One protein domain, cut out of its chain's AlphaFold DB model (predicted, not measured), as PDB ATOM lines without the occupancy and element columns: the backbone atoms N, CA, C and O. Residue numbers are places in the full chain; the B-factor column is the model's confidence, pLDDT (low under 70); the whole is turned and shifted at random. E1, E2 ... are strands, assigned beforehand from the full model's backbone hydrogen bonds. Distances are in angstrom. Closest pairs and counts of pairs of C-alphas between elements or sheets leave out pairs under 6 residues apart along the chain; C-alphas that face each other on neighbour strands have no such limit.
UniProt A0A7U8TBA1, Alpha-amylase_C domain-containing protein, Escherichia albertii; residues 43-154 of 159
ATOM      1  N   ARG A  43      34.549  29.467 -26.914       77.44
ATOM      2  CA  ARG A  43      33.996  29.727 -28.260       77.44
ATOM      3  C   ARG A  43      32.534  29.302 -28.415       77.44
ATOM      4  O   ARG A  43      31.750  30.079 -28.949       77.44
ATOM      5  N   GLU A  44      32.180  28.119 -27.926       75.38
ATOM      6  CA  GLU A  44      30.837  27.537 -28.068       75.38
ATOM      7  C   GLU A  44      29.876  27.902 -26.923       75.38
ATOM      8  O   GLU A  44      28.684  27.617 -27.001       75.38
ATOM      9  N   LYS A  45      30.365  28.557 -25.862       69.56
ATOM     10  CA  LYS A  45      29.541  28.935 -24.705       69.56
ATOM     11  C   LYS A  45      28.836  30.267 -24.957       69.56
ATOM     12  O   LYS A  45      29.506  31.205 -25.406       69.56
ATOM     13  N   PRO A  46      27.537  30.414 -24.646       64.62
ATOM     14  CA  PRO A  46      26.860  31.698 -24.770       64.62
ATOM     15  C   PRO A  46      27.589  32.791 -23.973       64.62
ATOM     16  O   PRO A  46      28.187  32.553 -22.919       64.62
ATOM     17  N   GLY A  47      27.625  33.996 -24.543       59.56
ATOM     18  CA  GLY A  47      28.180  35.175 -23.893       59.56
ATOM     19  C   GLY A  47      27.074  36.021 -23.305       59.56
ATOM     20  O   GLY A  47      26.224  36.499 -24.053       59.56
ATOM     21  N   ILE A  48      27.099  36.227 -21.990       56.59
ATOM     22  CA  ILE A  48      26.209  37.191 -21.354       56.59
ATOM     23  C   ILE A  48      26.957  38.514 -21.281       56.59
ATOM     24  O   ILE A  48      27.941  38.658 -20.553       56.59
ATOM     25  N   TRP A  49      26.454  39.499 -22.016       50.72
ATOM     26  CA  TRP A  49      26.780  40.899 -21.777       50.72
ATOM     27  C   TRP A  49      26.017  41.351 -20.542       50.72
ATOM     28  O   TRP A  49      24.953  41.956 -20.643       50.72
ATOM     29  N   TYR A  50      26.525  41.003 -19.367       46.59
ATOM     30  CA  TYR A  50      25.999  41.588 -18.152       46.59
ATOM     31  C   TYR A  50      26.790  42.860 -17.885       46.59
ATOM     32  O   TYR A  50      27.955  42.801 -17.504       46.59
ATOM     33  N   GLU A  51      26.165  44.018 -18.097       47.09
ATOM     34  CA  GLU A  51      26.645  45.247 -17.475       47.09
ATOM     35  C   GLU A  51      26.574  45.001 -15.969       47.09
ATOM     36  O   GLU A  51      25.497  44.998 -15.372       47.09
ATOM     37  N   PHE A  52      27.713  44.662 -15.367       47.56
ATOM     38  CA  PHE A  52      27.775  44.369 -13.949       47.56
ATOM     39  C   PHE A  52      27.378  45.627 -13.185       47.56
ATOM     40  O   PHE A  52      28.183  46.531 -12.992       47.56
ATOM     41  N   ARG A  53      26.123  45.687 -12.733       44.75
ATOM     42  CA  ARG A  53      25.558  46.795 -11.950       44.75
ATOM     43  C   ARG A  53      26.086  46.823 -10.510       44.75
ATOM     44  O   ARG A  53      25.341  47.093  -9.574       44.75
ATOM     45  N   GLY A  54      27.363  46.513 -10.310       49.25
ATOM     46  CA  GLY A  54      28.077  46.909  -9.104       49.25
ATOM     47  C   GLY A  54      28.445  48.388  -9.193       49.25
ATOM     48  O   GLY A  54      28.478  48.960 -10.282       49.25
ATOM     49  N   ALA A  55      28.810  48.999  -8.065       49.53
ATOM     50  CA  ALA A  55      29.251  50.399  -7.973       49.53
ATOM     51  C   ALA A  55      30.475  50.765  -8.855       49.53
ATOM     52  O   ALA A  55      30.958  51.892  -8.806       49.53
ATOM     53  N   LEU A  56      30.989  49.815  -9.645       49.19
ATOM     54  CA  LEU A  56      32.242  49.886 -10.383       49.19
ATOM     55  C   LEU A  56      32.128  49.578 -11.877       49.19
ATOM     56  O   LEU A  56      33.152  49.669 -12.556       49.19
ATOM     57  N   SER A  57      30.936  49.286 -12.427       54.56
ATOM     58  CA  SER A  57      30.734  49.521 -13.865       54.56
ATOM     59  C   SER A  57      30.742  51.030 -14.078       54.56
ATOM     60  O   SER A  57      29.744  51.743 -14.024       54.56
ATOM     61  N   THR A  58      31.962  51.538 -14.171       62.34
ATOM     62  CA  THR A  58      32.259  52.917 -14.501       62.34
ATOM     63  C   THR A  58      32.429  53.004 -16.011       62.34
ATOM     64  O   THR A  58      32.590  51.994 -16.694       62.34
ATOM     65  N   LYS A  59      32.526  54.221 -16.552       65.75
ATOM     66  CA  LYS A  59      32.889  54.438 -17.967       65.75
ATOM     67  C   LYS A  59      34.185  53.725 -18.400       65.75
ATOM     68  O   LYS A  59      34.455  53.640 -19.595       65.75
ATOM     69  N   ASN A  60      34.994  53.264 -17.446       79.31
ATOM     70  CA  ASN A  60      36.322  52.722 -17.675       79.31
ATOM     71  C   ASN A  60      36.435  51.214 -17.433       79.31
ATOM     72  O   ASN A  60      37.451  50.653 -17.832       79.31
ATOM     73  N   VAL A  61      35.446  50.563 -16.814       79.00
ATOM     74  CA  VAL A  61      35.513  49.127 -16.506       79.00
ATOM     75  C   VAL A  61      34.368  48.392 -17.179       79.00
ATOM     76  O   VAL A  61      33.197  48.663 -16.917       79.00
ATOM     77  N   LEU A  62      34.727  47.437 -18.034       80.31
ATOM     78  CA  LEU A  62      33.800  46.518 -18.677       80.31
ATOM     79  C   LEU A  62      33.983  45.124 -18.087       80.31
ATOM     80  O   LEU A  62      35.107  44.659 -17.919       80.31
ATOM     81  N   ALA A  63      32.873  44.454 -17.816       79.12
ATOM     82  CA  ALA A  63      32.824  43.127 -17.234       79.12
ATOM     83  C   ALA A  63      31.843  42.265 -18.018       79.12
ATOM     84  O   ALA A  63      30.783  42.756 -18.394       79.12
ATOM     85  N   PHE A  64      32.171  41.001 -18.257       76.44
ATOM     86  CA  PHE A  64      31.218  40.025 -18.775       76.44
ATOM     87  C   PHE A  64      31.659  38.609 -18.421       76.44
ATOM     88  O   PHE A  64      32.823  38.353 -18.112       76.44
ATOM     89  N   SER A  65      30.723  37.674 -18.484       77.81
ATOM     90  CA  SER A  65      30.955  36.279 -18.135       77.81
ATOM     91  C   SER A  65      30.569  35.341 -19.272       77.81
ATOM     92  O   SER A  65      29.827  35.685 -20.197       77.81
ATOM     93  N   ARG A  66      31.112  34.127 -19.211       76.44
ATOM     94  CA  ARG A  66      30.810  33.027 -20.129       76.44
ATOM     95  C   ARG A  66      30.388  31.816 -19.312       76.44
ATOM     96  O   ARG A  66      31.081  31.424 -18.376       76.44
ATOM     97  N   GLY A  67      29.272  31.208 -19.679       74.19
ATOM     98  CA  GLY A  67      28.698  30.065 -18.977       74.19
ATOM     99  C   GLY A  67      27.739  29.311 -19.883       74.19
ATOM    100  O   GLY A  67      27.589  29.662 -21.050       74.19
ATOM    101  N   ASN A  68      27.110  28.267 -19.353       69.88
ATOM    102  CA  ASN A  68      26.129  27.478 -20.108       69.88
ATOM    103  C   ASN A  68      24.713  28.067 -20.051       69.88
ATOM    104  O   ASN A  68      23.839  27.625 -20.793       69.88
ATOM    105  N   LEU A  69      24.485  29.045 -19.177       67.06
ATOM    106  CA  LEU A  69      23.198  29.703 -18.983       67.06
ATOM    107  C   LEU A  69      23.308  31.184 -19.346       67.06
ATOM    108  O   LEU A  69      24.414  31.706 -19.474       67.06
ATOM    109  N   LEU A  70      22.157  31.821 -19.580       63.41
ATOM    110  CA  LEU A  70      22.047  33.223 -20.000       63.41
ATOM    111  C   LEU A  70      21.768  34.191 -18.839       63.41
ATOM    112  O   LEU A  70      21.884  35.401 -19.029       63.41
ATOM    113  N   ASP A  71      21.439  33.674 -17.656       64.81
ATOM    114  CA  ASP A  71      21.254  34.452 -16.431       64.81
ATOM    115  C   ASP A  71      22.334  34.078 -15.403       64.81
ATOM    116  O   ASP A  71      22.527  32.906 -15.072       64.81
ATOM    117  N   ILE A  72      23.017  35.106 -14.888       59.41
ATOM    118  CA  ILE A  72      24.051  35.010 -13.847       59.41
ATOM    119  C   ILE A  72      23.537  34.439 -12.528       59.41
ATOM    120  O   ILE A  72      24.310  33.883 -11.751       59.41
ATOM    121  N   ASN A  73      22.236  34.555 -12.280       63.78
ATOM    122  CA  ASN A  73      21.596  34.038 -11.079       63.78
ATOM    123  C   ASN A  73      21.078  32.605 -11.261       63.78
ATOM    124  O   ASN A  73      20.761  31.953 -10.268       63.78
ATOM    125  N   GLU A  74      20.987  32.106 -12.500       61.75
ATOM    126  CA  GLU A  74      20.352  30.815 -12.804       61.75
ATOM    127  C   GLU A  74      21.353  29.665 -12.988       61.75
ATOM    128  O   GLU A  74      20.948  28.502 -12.954       61.75
ATOM    129  N   GLY A  75      22.660  29.937 -13.108       58.59
ATOM    130  CA  GLY A  75      23.688  28.908 -12.907       58.59
ATOM    131  C   GLY A  75      25.056  29.174 -13.553       58.59
ATOM    132  O   GLY A  75      25.481  30.319 -13.665       58.59
ATOM    133  N   PRO A  76      25.839  28.120 -13.861       61.59
ATOM    134  CA  PRO A  76      27.289  28.153 -13.689       61.59
ATOM    135  C   PRO A  76      28.043  28.987 -14.727       61.59
ATOM    136  O   PRO A  76      27.945  28.769 -15.938       61.59
ATOM    137  N   HIS A  77      28.874  29.900 -14.221       80.00
ATOM    138  CA  HIS A  77      29.795  30.709 -15.009       80.00
ATOM    139  C   HIS A  77      31.191  30.093 -14.987       80.00
ATOM    140  O   HIS A  77      31.842  29.960 -13.949       80.00
ATOM    141  N   ASP A  78      31.656  29.714 -16.167       84.38
ATOM    142  CA  ASP A  78      32.952  29.086 -16.383       84.38
ATOM    143  C   ASP A  78      34.048  30.095 -16.704       84.38
ATOM    144  O   ASP A  78      35.226  29.771 -16.595       84.38
ATOM    145  N   GLY A  79      33.674  31.297 -17.133       86.19
ATOM    146  CA  GLY A  79      34.600  32.326 -17.567       86.19
ATOM    147  C   GLY A  79      34.195  33.703 -17.074       86.19
ATOM    148  O   GLY A  79      33.012  34.045 -17.091       86.19
ATOM    149  N   LEU A  80      35.185  34.503 -16.696       84.94
ATOM    150  CA  LEU A  80      35.025  35.908 -16.338       84.94
ATOM    151  C   LEU A  80      36.032  36.744 -17.120       84.94
ATOM    152  O   LEU A  80      37.212  36.406 -17.162       84.94
ATOM    153  N   VAL A  81      35.576  37.838 -17.718       85.12
ATOM    154  CA  VAL A  81      36.431  38.819 -18.387       85.12
ATOM    155  C   VAL A  81      36.176  40.189 -17.789       85.12
ATOM    156  O   VAL A  81      35.027  40.618 -17.668       85.12
ATOM    157  N   ILE A  82      37.256  40.882 -17.441       85.12
ATOM    158  CA  ILE A  82      37.223  42.247 -16.922       85.12
ATOM    159  C   ILE A  82      38.259  43.068 -17.672       85.12
ATOM    160  O   ILE A  82      39.412  42.664 -17.779       85.12
ATOM    161  N   ILE A  83      37.864  44.223 -18.189       86.12
ATOM    162  CA  ILE A  83      38.748  45.160 -18.880       86.12
ATOM    163  C   ILE A  83      38.680  46.484 -18.136       86.12
ATOM    164  O   ILE A  83      37.632  47.130 -18.124       86.12
ATOM    165  N   ASN A  84      39.803  46.905 -17.557       86.75
ATOM    166  CA  ASN A  84      39.952  48.215 -16.940       86.75
ATOM    167  C   ASN A  84      40.744  49.134 -17.877       86.75
ATOM    168  O   ASN A  84      41.969  49.082 -17.980       86.75
ATOM    169  N   LYS A  85      40.029  50.017 -18.573       88.31
ATOM    170  CA  LYS A  85      40.612  51.064 -19.418       88.31
ATOM    171  C   LYS A  85      41.072  52.284 -18.605       88.31
ATOM    172  O   LYS A  85      41.741  53.151 -19.168       88.31
ATOM    173  N   GLY A  86      40.715  52.376 -17.325       84.88
ATOM    174  CA  GLY A  86      41.141  53.441 -16.418       84.88
ATOM    175  C   GLY A  86      42.644  53.405 -16.146       84.88
ATOM    176  O   GLY A  86      43.330  52.455 -16.517       84.88
ATOM    177  N   LEU A  87      43.165  54.472 -15.540       86.88
ATOM    178  CA  LEU A  87      44.561  54.525 -15.084       86.88
ATOM    179  C   LEU A  87      44.741  53.914 -13.693       86.88
ATOM    180  O   LEU A  87      45.795  53.359 -13.416       86.88
ATOM    181  N   GLU A  88      43.705  53.985 -12.861       86.25
ATOM    182  CA  GLU A  88      43.728  53.488 -11.489       86.25
ATOM    183  C   GLU A  88      43.248  52.040 -11.403       86.25
ATOM    184  O   GLU A  88      42.413  51.595 -12.205       86.25
ATOM    185  N   SER A  89      43.748  51.330 -10.393       84.88
ATOM    186  CA  SER A  89      43.219  50.026 -10.007       84.88
ATOM    187  C   SER A  89      41.789  50.144  -9.490       84.88
ATOM    188  O   SER A  89      41.390  51.159  -8.915       84.88
ATOM    189  N   VAL A  90      41.010  49.089  -9.700       80.62
ATOM    190  CA  VAL A  90      39.625  49.002  -9.239       80.62
ATOM    191  C   VAL A  90      39.463  47.760  -8.373       80.62
ATOM    192  O   VAL A  90      39.628  46.645  -8.862       80.62
ATOM    193  N   ASP A  91      39.105  47.971  -7.107       81.25
ATOM    194  CA  ASP A  91      38.872  46.918  -6.115       81.25
ATOM    195  C   ASP A  91      37.377  46.689  -5.901       81.25
ATOM    196  O   ASP A  91      36.624  47.631  -5.643       81.25
ATOM    197  N   SER A  92      36.927  45.436  -5.977       74.94
ATOM    198  CA  SER A  92      35.520  45.096  -5.745       74.94
ATOM    199  C   SER A  92      35.296  43.725  -5.155       74.94
ATOM    200  O   SER A  92      36.116  42.829  -5.308       74.94
ATOM    201  N   ILE A  93      34.093  43.549  -4.617       76.25
ATOM    202  CA  ILE A  93      33.514  42.264  -4.245       76.25
ATOM    203  C   ILE A  93      32.556  41.844  -5.354       76.25
ATOM    204  O   ILE A  93      31.510  42.463  -5.555       76.25
ATOM    205  N   TRP A  94      32.899  40.778  -6.063       73.56
ATOM    206  CA  TRP A  94      32.057  40.202  -7.100       73.56
ATOM    207  C   TRP A  94      31.272  39.052  -6.491       73.56
ATOM    208  O   TRP A  94      31.864  38.090  -6.006       73.56
ATOM    209  N   GLN A  95      29.946  39.158  -6.488       72.12
ATOM    210  CA  GLN A  95      29.081  38.131  -5.912       72.12
ATOM    211  C   GLN A  95      28.814  37.031  -6.939       72.12
ATOM    212  O   GLN A  95      28.298  37.311  -8.018       72.12
ATOM    213  N   ASN A  96      29.201  35.797  -6.604       71.44
ATOM    214  CA  ASN A  96      29.024  34.582  -7.409       71.44
ATOM    215  C   ASN A  96      29.421  34.708  -8.903       71.44
ATOM    216  O   ASN A  96      28.690  34.231  -9.771       71.44
ATOM    217  N   PRO A  97      30.560  35.340  -9.261       75.88
ATOM    218  CA  PRO A  97      30.896  35.590 -10.665       75.88
ATOM    219  C   PRO A  97      31.341  34.329 -11.416       75.88
ATOM    220  O   PRO A  97      31.375  34.327 -12.646       75.88
ATOM    221  N   LEU A  98      31.739  33.289 -10.682       82.75
ATOM    222  CA  LEU A  98      32.315  32.043 -11.170       82.75
ATOM    223  C   LEU A  98      31.734  30.887 -10.361       82.75
ATOM    224  O   LEU A  98      31.449  31.049  -9.179       82.75
ATOM    225  N   GLN A  99      31.604  29.709 -10.964       83.69
ATOM    226  CA  GLN A  99      31.246  28.501 -10.221       83.69
ATOM    227  C   GLN A  99      32.438  27.941  -9.418       83.69
ATOM    228  O   GLN A  99      33.584  28.319  -9.671       83.69
ATOM    229  N   PRO A 100      32.223  27.025  -8.455       85.69
ATOM    230  CA  PRO A 100      33.328  26.352  -7.784       85.69
ATOM    231  C   PRO A 100      34.233  25.634  -8.798       85.69
ATOM    232  O   PRO A 100      33.745  24.976  -9.720       85.69
ATOM    233  N   GLY A 101      35.553  25.748  -8.646       88.69
ATOM    234  CA  GLY A 101      36.484  25.112  -9.580       88.69
ATOM    235  C   GLY A 101      37.917  25.624  -9.528       88.69
ATOM    236  O   GLY A 101      38.278  26.468  -8.702       88.69
ATOM    237  N   LYS A 102      38.721  25.091 -10.452       90.25
ATOM    238  CA  LYS A 102      40.080  25.531 -10.780       90.25
ATOM    239  C   LYS A 102      40.016  26.502 -11.945       90.25
ATOM    240  O   LYS A 102      39.402  26.193 -12.966       90.25
ATOM    241  N   TYR A 103      40.664  27.645 -11.798       90.62
ATOM    242  CA  TYR A 103      40.653  28.718 -12.780       90.62
ATOM    243  C   TYR A 103      42.066  29.175 -13.066       90.62
ATOM    244  O   TYR A 103      42.880  29.260 -12.155       90.62
ATOM    245  N   LYS A 104      42.346  29.501 -14.324       92.25
ATOM    246  CA  LYS A 104      43.620  30.082 -14.747       92.25
ATOM    247  C   LYS A 104      43.441  31.565 -15.035       92.25
ATOM    248  O   LYS A 104      42.469  31.935 -15.701       92.25
ATOM    249  N   ASN A 105      44.379  32.394 -14.581       92.12
ATOM    250  CA  ASN A 105      44.465  33.779 -15.029       92.12
ATOM    251  C   ASN A 105      45.046  33.809 -16.448       92.12
ATOM    252  O   ASN A 105      46.241  33.683 -16.666       92.12
ATOM    253  N   MET A 106      44.179  33.954 -17.435       91.62
ATOM    254  CA  MET A 106      44.499  34.122 -18.850       91.62
ATOM    255  C   MET A 106      44.554  35.609 -19.258       91.62
ATOM    256  O   MET A 106      44.512  35.933 -20.445       91.62
ATOM    257  N   GLY A 107      44.588  36.514 -18.276       86.56
ATOM    258  CA  GLY A 107      44.715  37.954 -18.457       86.56
ATOM    259  C   GLY A 107      46.131  38.409 -18.793       86.56
ATOM    260  O   GLY A 107      47.038  37.613 -19.035       86.56
ATOM    261  N   CYS A 108      46.318  39.726 -18.820       83.88
ATOM    262  CA  CYS A 108      47.618  40.345 -19.076       83.88
ATOM    263  C   CYS A 108      48.325  40.856 -17.817       83.88
ATOM    264  O   CYS A 108      49.445  41.339 -17.939       83.88
ATOM    265  N   ASP A 109      47.697  40.753 -16.645       86.44
ATOM    266  CA  ASP A 109      48.257  41.244 -15.385       86.44
ATOM    267  C   ASP A 109      47.900  40.332 -14.205       86.44
ATOM    268  O   ASP A 109      47.011  39.479 -14.306       86.44
ATOM    269  N   THR A 110      48.615  40.506 -13.098       85.50
ATOM    270  CA  THR A 110      48.358  39.820 -11.834       85.50
ATOM    271  C   THR A 110      47.041  40.301 -11.247       85.50
ATOM    272  O   THR A 110      46.773  41.499 -11.171       85.50
ATOM    273  N   VAL A 111      46.220  39.350 -10.810       82.50
ATOM    274  CA  VAL A 111      44.967  39.633 -10.115       82.50
ATOM    275  C   VAL A 111      45.081  39.217  -8.660       82.50
ATOM    276  O   VAL A 111      45.442  38.079  -8.366       82.50
ATOM    277  N   THR A 112      44.733  40.118  -7.749       83.06
ATOM    278  CA  THR A 112      44.568  39.761  -6.340       83.06
ATOM    279  C   THR A 112      43.166  39.214  -6.134       83.06
ATOM    280  O   THR A 112      42.179  39.893  -6.424       83.06
ATOM    281  N   VAL A 113      43.083  37.989  -5.625       77.69
ATOM    282  CA  VAL A 113      41.840  37.278  -5.343       77.69
ATOM    283  C   VAL A 113      41.734  36.992  -3.851       77.69
ATOM    284  O   VAL A 113      42.595  36.320  -3.289       77.69
ATOM    285  N   ILE A 114      40.646  37.423  -3.211       75.50
ATOM    286  CA  ILE A 114      40.265  36.929  -1.877       75.50
ATOM    287  C   ILE A 114      39.051  36.022  -2.060       75.50
ATOM    288  O   ILE A 114      37.984  36.470  -2.483       75.50
ATOM    289  N   ASN A 115      39.239  34.733  -1.780       69.44
ATOM    290  CA  ASN A 115      38.181  33.726  -1.810       69.44
ATOM    291  C   ASN A 115      37.679  33.478  -0.384       69.44
ATOM    292  O   ASN A 115      38.477  33.171   0.507       69.44
ATOM    293  N   ASP A 116      36.357  33.505  -0.206       62.41
ATOM    294  CA  ASP A 116      35.652  33.251   1.058       62.41
ATOM    295  C   ASP A 116      36.089  31.965   1.788       62.41
ATOM    296  O   ASP A 116      35.941  31.859   3.002       62.41
ATOM    297  N   LYS A 117      36.623  30.960   1.075       59.25
ATOM    298  CA  LYS A 117      37.115  29.713   1.690       59.25
ATOM    299  C   LYS A 117      38.436  29.883   2.448       59.25
ATOM    300  O   LYS A 117      38.675  29.148   3.402       59.25
ATOM    301  N   TYR A 118      39.308  30.784   1.998       56.28
ATOM    302  CA  TYR A 118      40.677  30.900   2.510       56.28
ATOM    303  C   TYR A 118      40.926  32.204   3.268       56.28
ATOM    304  O   TYR A 118      41.918  32.281   3.987       56.28
ATOM    305  N   SER A 119      40.045  33.205   3.131       61.41
ATOM    306  CA  SER A 119      40.104  34.526   3.786       61.41
ATOM    307  C   SER A 119      41.417  35.308   3.599       61.41
ATOM    308  O   SER A 119      41.540  36.422   4.100       61.41
ATOM    309  N   SER A 120      42.389  34.754   2.875       68.25
ATOM    310  CA  SER A 120      43.663  35.360   2.517       68.25
ATOM    311  C   SER A 120      43.648  35.794   1.056       68.25
ATOM    312  O   SER A 120      43.102  35.109   0.187       68.25
ATOM    313  N   ALA A 121      44.251  36.952   0.800       79.06
ATOM    314  CA  ALA A 121      44.516  37.423  -0.548       79.06
ATOM    315  C   ALA A 121      45.549  36.517  -1.229       79.06
ATOM    316  O   ALA A 121      46.555  36.143  -0.622       79.06
ATOM    317  N   GLN A 122      45.288  36.169  -2.484       84.69
ATOM    318  CA  GLN A 122      46.210  35.458  -3.358       84.69
ATOM    319  C   GLN A 122      46.445  36.299  -4.604       84.69
ATOM    320  O   GLN A 122      45.498  36.608  -5.323       84.69
ATOM    321  N   ASP A 123      47.700  36.637  -4.867       88.50
ATOM    322  CA  ASP A 123      48.099  37.259  -6.123       88.50
ATOM    323  C   ASP A 123      48.316  36.163  -7.163       88.50
ATOM    324  O   ASP A 123      49.140  35.268  -6.969       88.50
ATOM    325  N   ILE A 124      47.547  36.212  -8.247       88.75
ATOM    326  CA  ILE A 124      47.549  35.204  -9.307       88.75
ATOM    327  C   ILE A 124      48.136  35.827 -10.579       88.75
ATOM    328  O   ILE A 124      47.430  36.568 -11.274       88.75
ATOM    329  N   PRO A 125      49.409  35.551 -10.915       91.19
ATOM    330  CA  PRO A 125      50.025  36.017 -12.153       91.19
ATOM    331  C   PRO A 125      49.346  35.454 -13.410       91.19
ATOM    332  O   PRO A 125      48.680  34.415 -13.347       91.19
ATOM    333  N   PRO A 126      49.546  36.077 -14.584       90.69
ATOM    334  CA  PRO A 126      49.143  35.491 -15.856       90.69
ATOM    335  C   PRO A 126      49.740  34.093 -16.055       90.69
ATOM    336  O   PRO A 126      50.941  33.887 -15.903       90.69
ATOM    337  N   GLY A 127      48.905  33.135 -16.437       90.06
ATOM    338  CA  GLY A 127      49.259  31.732 -16.628       90.06
ATOM    339  C   GLY A 127      49.025  30.843 -15.406       90.06
ATOM    340  O   GLY A 127      48.906  29.630 -15.578       90.06
ATOM    341  N   GLU A 128      48.894  31.418 -14.210       93.12
ATOM    342  CA  GLU A 128      48.779  30.657 -12.964       93.12
ATOM    343  C   GLU A 128      47.341  30.246 -12.640       93.12
ATOM    344  O   GLU A 128      46.368  30.866 -13.086       93.12
ATOM    345  N   ILE A 129      47.218  29.165 -11.865       90.88
ATOM    346  CA  ILE A 129      45.943  28.544 -11.494       90.88
ATOM    347  C   ILE A 129      45.608  28.843 -10.032       90.88
ATOM    348  O   ILE A 129      46.457  28.728  -9.152       90.88
ATOM    349  N   PHE A 130      44.338  29.127  -9.761       88.00
ATOM    350  CA  PHE A 130      43.793  29.272  -8.417       88.00
ATOM    351  C   PHE A 130      42.466  28.520  -8.261       88.00
ATOM    352  O   PHE A 130      41.808  28.144  -9.233       88.00
ATOM    353  N   ASN A 131      42.067  28.302  -7.007       87.94
ATOM    354  CA  ASN A 131      40.835  27.606  -6.650       87.94
ATOM    355  C   ASN A 131      39.796  28.601  -6.122       87.94
ATOM    356  O   ASN A 131      40.072  29.332  -5.167       87.94
ATOM    357  N   THR A 132      38.577  28.568  -6.663       82.31
ATOM    358  CA  THR A 132      37.432  29.325  -6.132       82.31
ATOM    359  C   THR A 132      36.345  28.400  -5.592       82.31
ATOM    360  O   THR A 132      36.108  27.321  -6.131       82.31
ATOM    361  N   SER A 133      35.683  28.821  -4.510       79.62
ATOM    362  CA  SER A 133      34.493  28.146  -3.968       79.62
ATOM    363  C   SER A 133      33.197  28.570  -4.663       79.62
ATOM    364  O   SER A 133      32.130  28.098  -4.287       79.62
ATOM    365  N   GLY A 134      33.288  29.467  -5.649       76.12
ATOM    366  CA  GLY A 134      32.161  29.994  -6.414       76.12
ATOM    367  C   GLY A 134      31.257  30.978  -5.666       76.12
ATOM    368  O   GLY A 134      30.191  31.322  -6.162       76.12
ATOM    369  N   LYS A 135      31.670  31.408  -4.466       77.06
ATOM    370  CA  LYS A 135      30.990  32.437  -3.672       77.06
ATOM    371  C   LYS A 135      31.473  33.837  -4.070       77.06
ATOM    372  O   LYS A 135      31.692  34.105  -5.252       77.06
ATOM    373  N   ASN A 136      31.661  34.736  -3.105       77.06
ATOM    374  CA  ASN A 136      32.185  36.057  -3.391       77.06
ATOM    375  C   ASN A 136      33.661  35.968  -3.781       77.06
ATOM    376  O   ASN A 136      34.436  35.162  -3.256       77.06
ATOM    377  N   LEU A 137      34.034  36.822  -4.721       78.12
ATOM    378  CA  LEU A 137      35.386  36.953  -5.221       78.12
ATOM    379  C   LEU A 137      35.781  38.415  -5.068       78.12
ATOM    380  O   LEU A 137      35.284  39.268  -5.806       78.12
ATOM    381  N   HIS A 138      36.635  38.731  -4.094       80.25
ATOM    382  CA  HIS A 138      37.221  40.068  -4.087       80.25
ATOM    383  C   HIS A 138      38.312  40.095  -5.141       80.25
ATOM    384  O   HIS A 138      39.216  39.263  -5.091       80.25
ATOM    385  N   ILE A 139      38.208  41.026  -6.079       80.94
ATOM    386  CA  ILE A 139      39.138  41.181  -7.189       80.94
ATOM    387  C   ILE A 139      39.661  42.612  -7.199       80.94
ATOM    388  O   ILE A 139      38.864  43.556  -7.185       80.94
ATOM    389  N   SER A 140      40.983  42.741  -7.300       84.44
ATOM    390  CA  SER A 140      41.660  43.976  -7.704       84.44
ATOM    391  C   SER A 140      42.044  43.907  -9.180       84.44
ATOM    392  O   SER A 140      42.712  42.959  -9.600       84.44
ATOM    393  N   VAL A 141      41.613  44.890  -9.976       83.38
ATOM    394  CA  VAL A 141      41.934  44.985 -11.409       83.38
ATOM    395  C   VAL A 141      42.826  46.193 -11.669       83.38
ATOM    396  O   VAL A 141      42.319  47.318 -11.605       83.38
ATOM    397  N   PRO A 142      44.108  46.000 -12.026       86.44
ATOM    398  CA  PRO A 142      45.012  47.104 -12.329       86.44
ATOM    399  C   PRO A 142      44.493  48.021 -13.440       86.44
ATOM    400  O   PRO A 142      43.771  47.587 -14.345       86.44
ATOM    401  N   GLY A 143      44.874  49.296 -13.401       87.38
ATOM    402  CA  GLY A 143      44.633  50.217 -14.508       87.38
ATOM    403  C   GLY A 143      45.288  49.720 -15.800       87.38
ATOM    404  O   GLY A 143      46.356  49.119 -15.779       87.38
ATOM    405  N   ARG A 144      44.650  49.975 -16.944       89.31
ATOM    406  CA  ARG A 144      45.119  49.546 -18.277       89.31
ATOM    407  C   ARG A 144      45.327  48.033 -18.417       89.31
ATOM    408  O   ARG A 144      46.134  47.611 -19.244       89.31
ATOM    409  N   SER A 145      44.573  47.226 -17.676       87.06
ATOM    410  CA  SER A 145      44.682  45.767 -17.709       87.06
ATOM    411  C   SER A 145      43.408  45.083 -18.207       87.06
ATOM    412  O   SER A 145      42.315  45.661 -18.246       87.06
ATOM    413  N   ALA A 146      43.567  43.822 -18.598       85.81
ATOM    414  CA  ALA A 146      42.479  42.898 -18.844       85.81
ATOM    415  C   ALA A 146      42.730  41.605 -18.066       85.81
ATOM    416  O   ALA A 146      43.794  40.994 -18.179       85.81
ATOM    417  N   ILE A 147      41.728  41.175 -17.310       87.56
ATOM    418  CA  ILE A 147      41.715  39.906 -16.593       87.56
ATOM    419  C   ILE A 147      40.783  38.965 -17.335       87.56
ATOM    420  O   ILE A 147      39.666  39.334 -17.699       87.56
ATOM    421  N   LEU A 148      41.251  37.742 -17.551       90.19
ATOM    422  CA  LEU A 148      40.459  36.664 -18.115       90.19
ATOM    423  C   LEU A 148      40.622  35.463 -17.197       90.19
ATOM    424  O   LEU A 148      41.718  34.941 -17.068       90.19
ATOM    425  N   LEU A 149      39.560  35.029 -16.535       89.88
ATOM    426  CA  LEU A 149      39.581  33.846 -15.682       89.88
ATOM    427  C   LEU A 149      38.830  32.744 -16.409       89.88
ATOM    428  O   LEU A 149      37.639  32.895 -16.664       89.88
ATOM    429  N   GLY A 150      39.518  31.661 -16.763       89.88
ATOM    430  CA  GLY A 150      38.912  30.509 -17.431       89.88
ATOM    431  C   GLY A 150      38.948  29.267 -16.551       89.88
ATOM    432  O   GLY A 150      40.015  28.930 -16.033       89.88
ATOM    433  N   LYS A 151      37.808  28.585 -16.382       89.81
ATOM    434  CA  LYS A 151      37.742  27.305 -15.665       89.81
ATOM    435  C   LYS A 151      38.551  26.249 -16.419       89.81
ATOM    436  O   LYS A 151      38.322  26.013 -17.603       89.81
ATOM    437  N   THR A 152      39.482  25.608 -15.722       89.38
ATOM    438  CA  THR A 152      40.364  24.555 -16.255       89.38
ATOM    439  C   THR A 152      40.098  23.187 -15.633       89.38
ATOM    440  O   THR A 152      40.619  22.180 -16.108       89.38
ATOM    441  N   GLY A 153      39.269  23.119 -14.588       86.94
ATOM    442  CA  GLY A 153      38.845  21.859 -13.990       86.94
ATOM    443  C   GLY A 153      37.984  22.036 -12.746       86.94
ATOM    444  O   GLY A 153      37.739  23.150 -12.280       86.94
ATOM    445  N   GLU A 154      37.538  20.914 -12.191       87.19
ATOM    446  CA  GLU A 154      36.796  20.874 -10.932       87.19
ATOM    447  C   GLU A 154      37.730  20.937  -9.717       87.19
ATOM    448  O   GLU A 154      38.928  20.625  -9.796       87.19
TER     449      GLU A 154
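This is residues 43 to 154 of the 159 residues of the protein "Alpha-amylase_C domain-containing protein" of Escherichia albertii (UniProt A0A7U8TBA1). Two strongly twisted antiparallel sheets lie face to face as a sandwich, E1 E2 E9 E4 E7 on one side and E3 E8 E5 E6 on the other, their strands crossed at 36 degrees. The chain winds over both as a jelly roll, one long hairpin of nested antiparallel pairs: E2 with E9, E3 with E8, E4 with E7, E5 with E6. E1 adds an edge strand beside E2, and the unnamed residues 47 to 48 pair with it. The printed part has 112 residues with nine named strands, E1 to E9 in order, and no named helix; it is all strand, though under half of the residues are in named elements. It is compact, with a radius of gyration of the C-alphas of 12.8 A, and rounded, spanning 33 by 28 by 24 A.

Start at residue 43; after 18 residues with no named element you reach E1, residues 61 to 67, and then E2, residues 77 to 84. They form an antiparallel hairpin, with N 64 and O 81 2.9 A apart. E3, residues 90 to 94, is in the other sheet; the closest C-alphas of E2 and E3 are Asn 84 and Val 90, 7.7 A apart. E4, residues 101 to 105, is back in the first sheet, and E3 and E4 are apart. E5, residues 111 to 115, and E6, residues 121 to 124, form a hairpin, with N 113 and O 122 at 2.8 A. E7, residues 129 to 132, is antiparallel to E4, with N 103 and O 130 at 2.9 A. E8, residues 137 to 141, has E3 and E5 as antiparallel neighbours: look for N 92 and O 139 at 3.0 A, and N 114 and O 138 at 3.0 A. E9, residues 145 to 153, has E2 and E4 as antiparallel neighbours, with N 82 and O 147 at 2.9 A and N 102 and O 153 at 2.8 A.

Find C-alpha 61 at (35.513, 49.127, -16.506); from there E1 runs 20.4 A to C-alpha 67. E2 runs 20.3 A from C-alpha 77 at (29.795, 30.709, -15.009). E4 measures 13.0 A. E9, the longest strand, runs 24.9 A to C-alpha 153 at (38.845, 21.859, -13.990).

The C-alphas farthest apart are those of Leu 87 and Glu 154, 34.8 A. The printed part has no cut, and no link is long. The mean pLDDT of the printed part is 77.1; look for values under 70 at residues 45 to 59, 68 to 76 and 115 to 120.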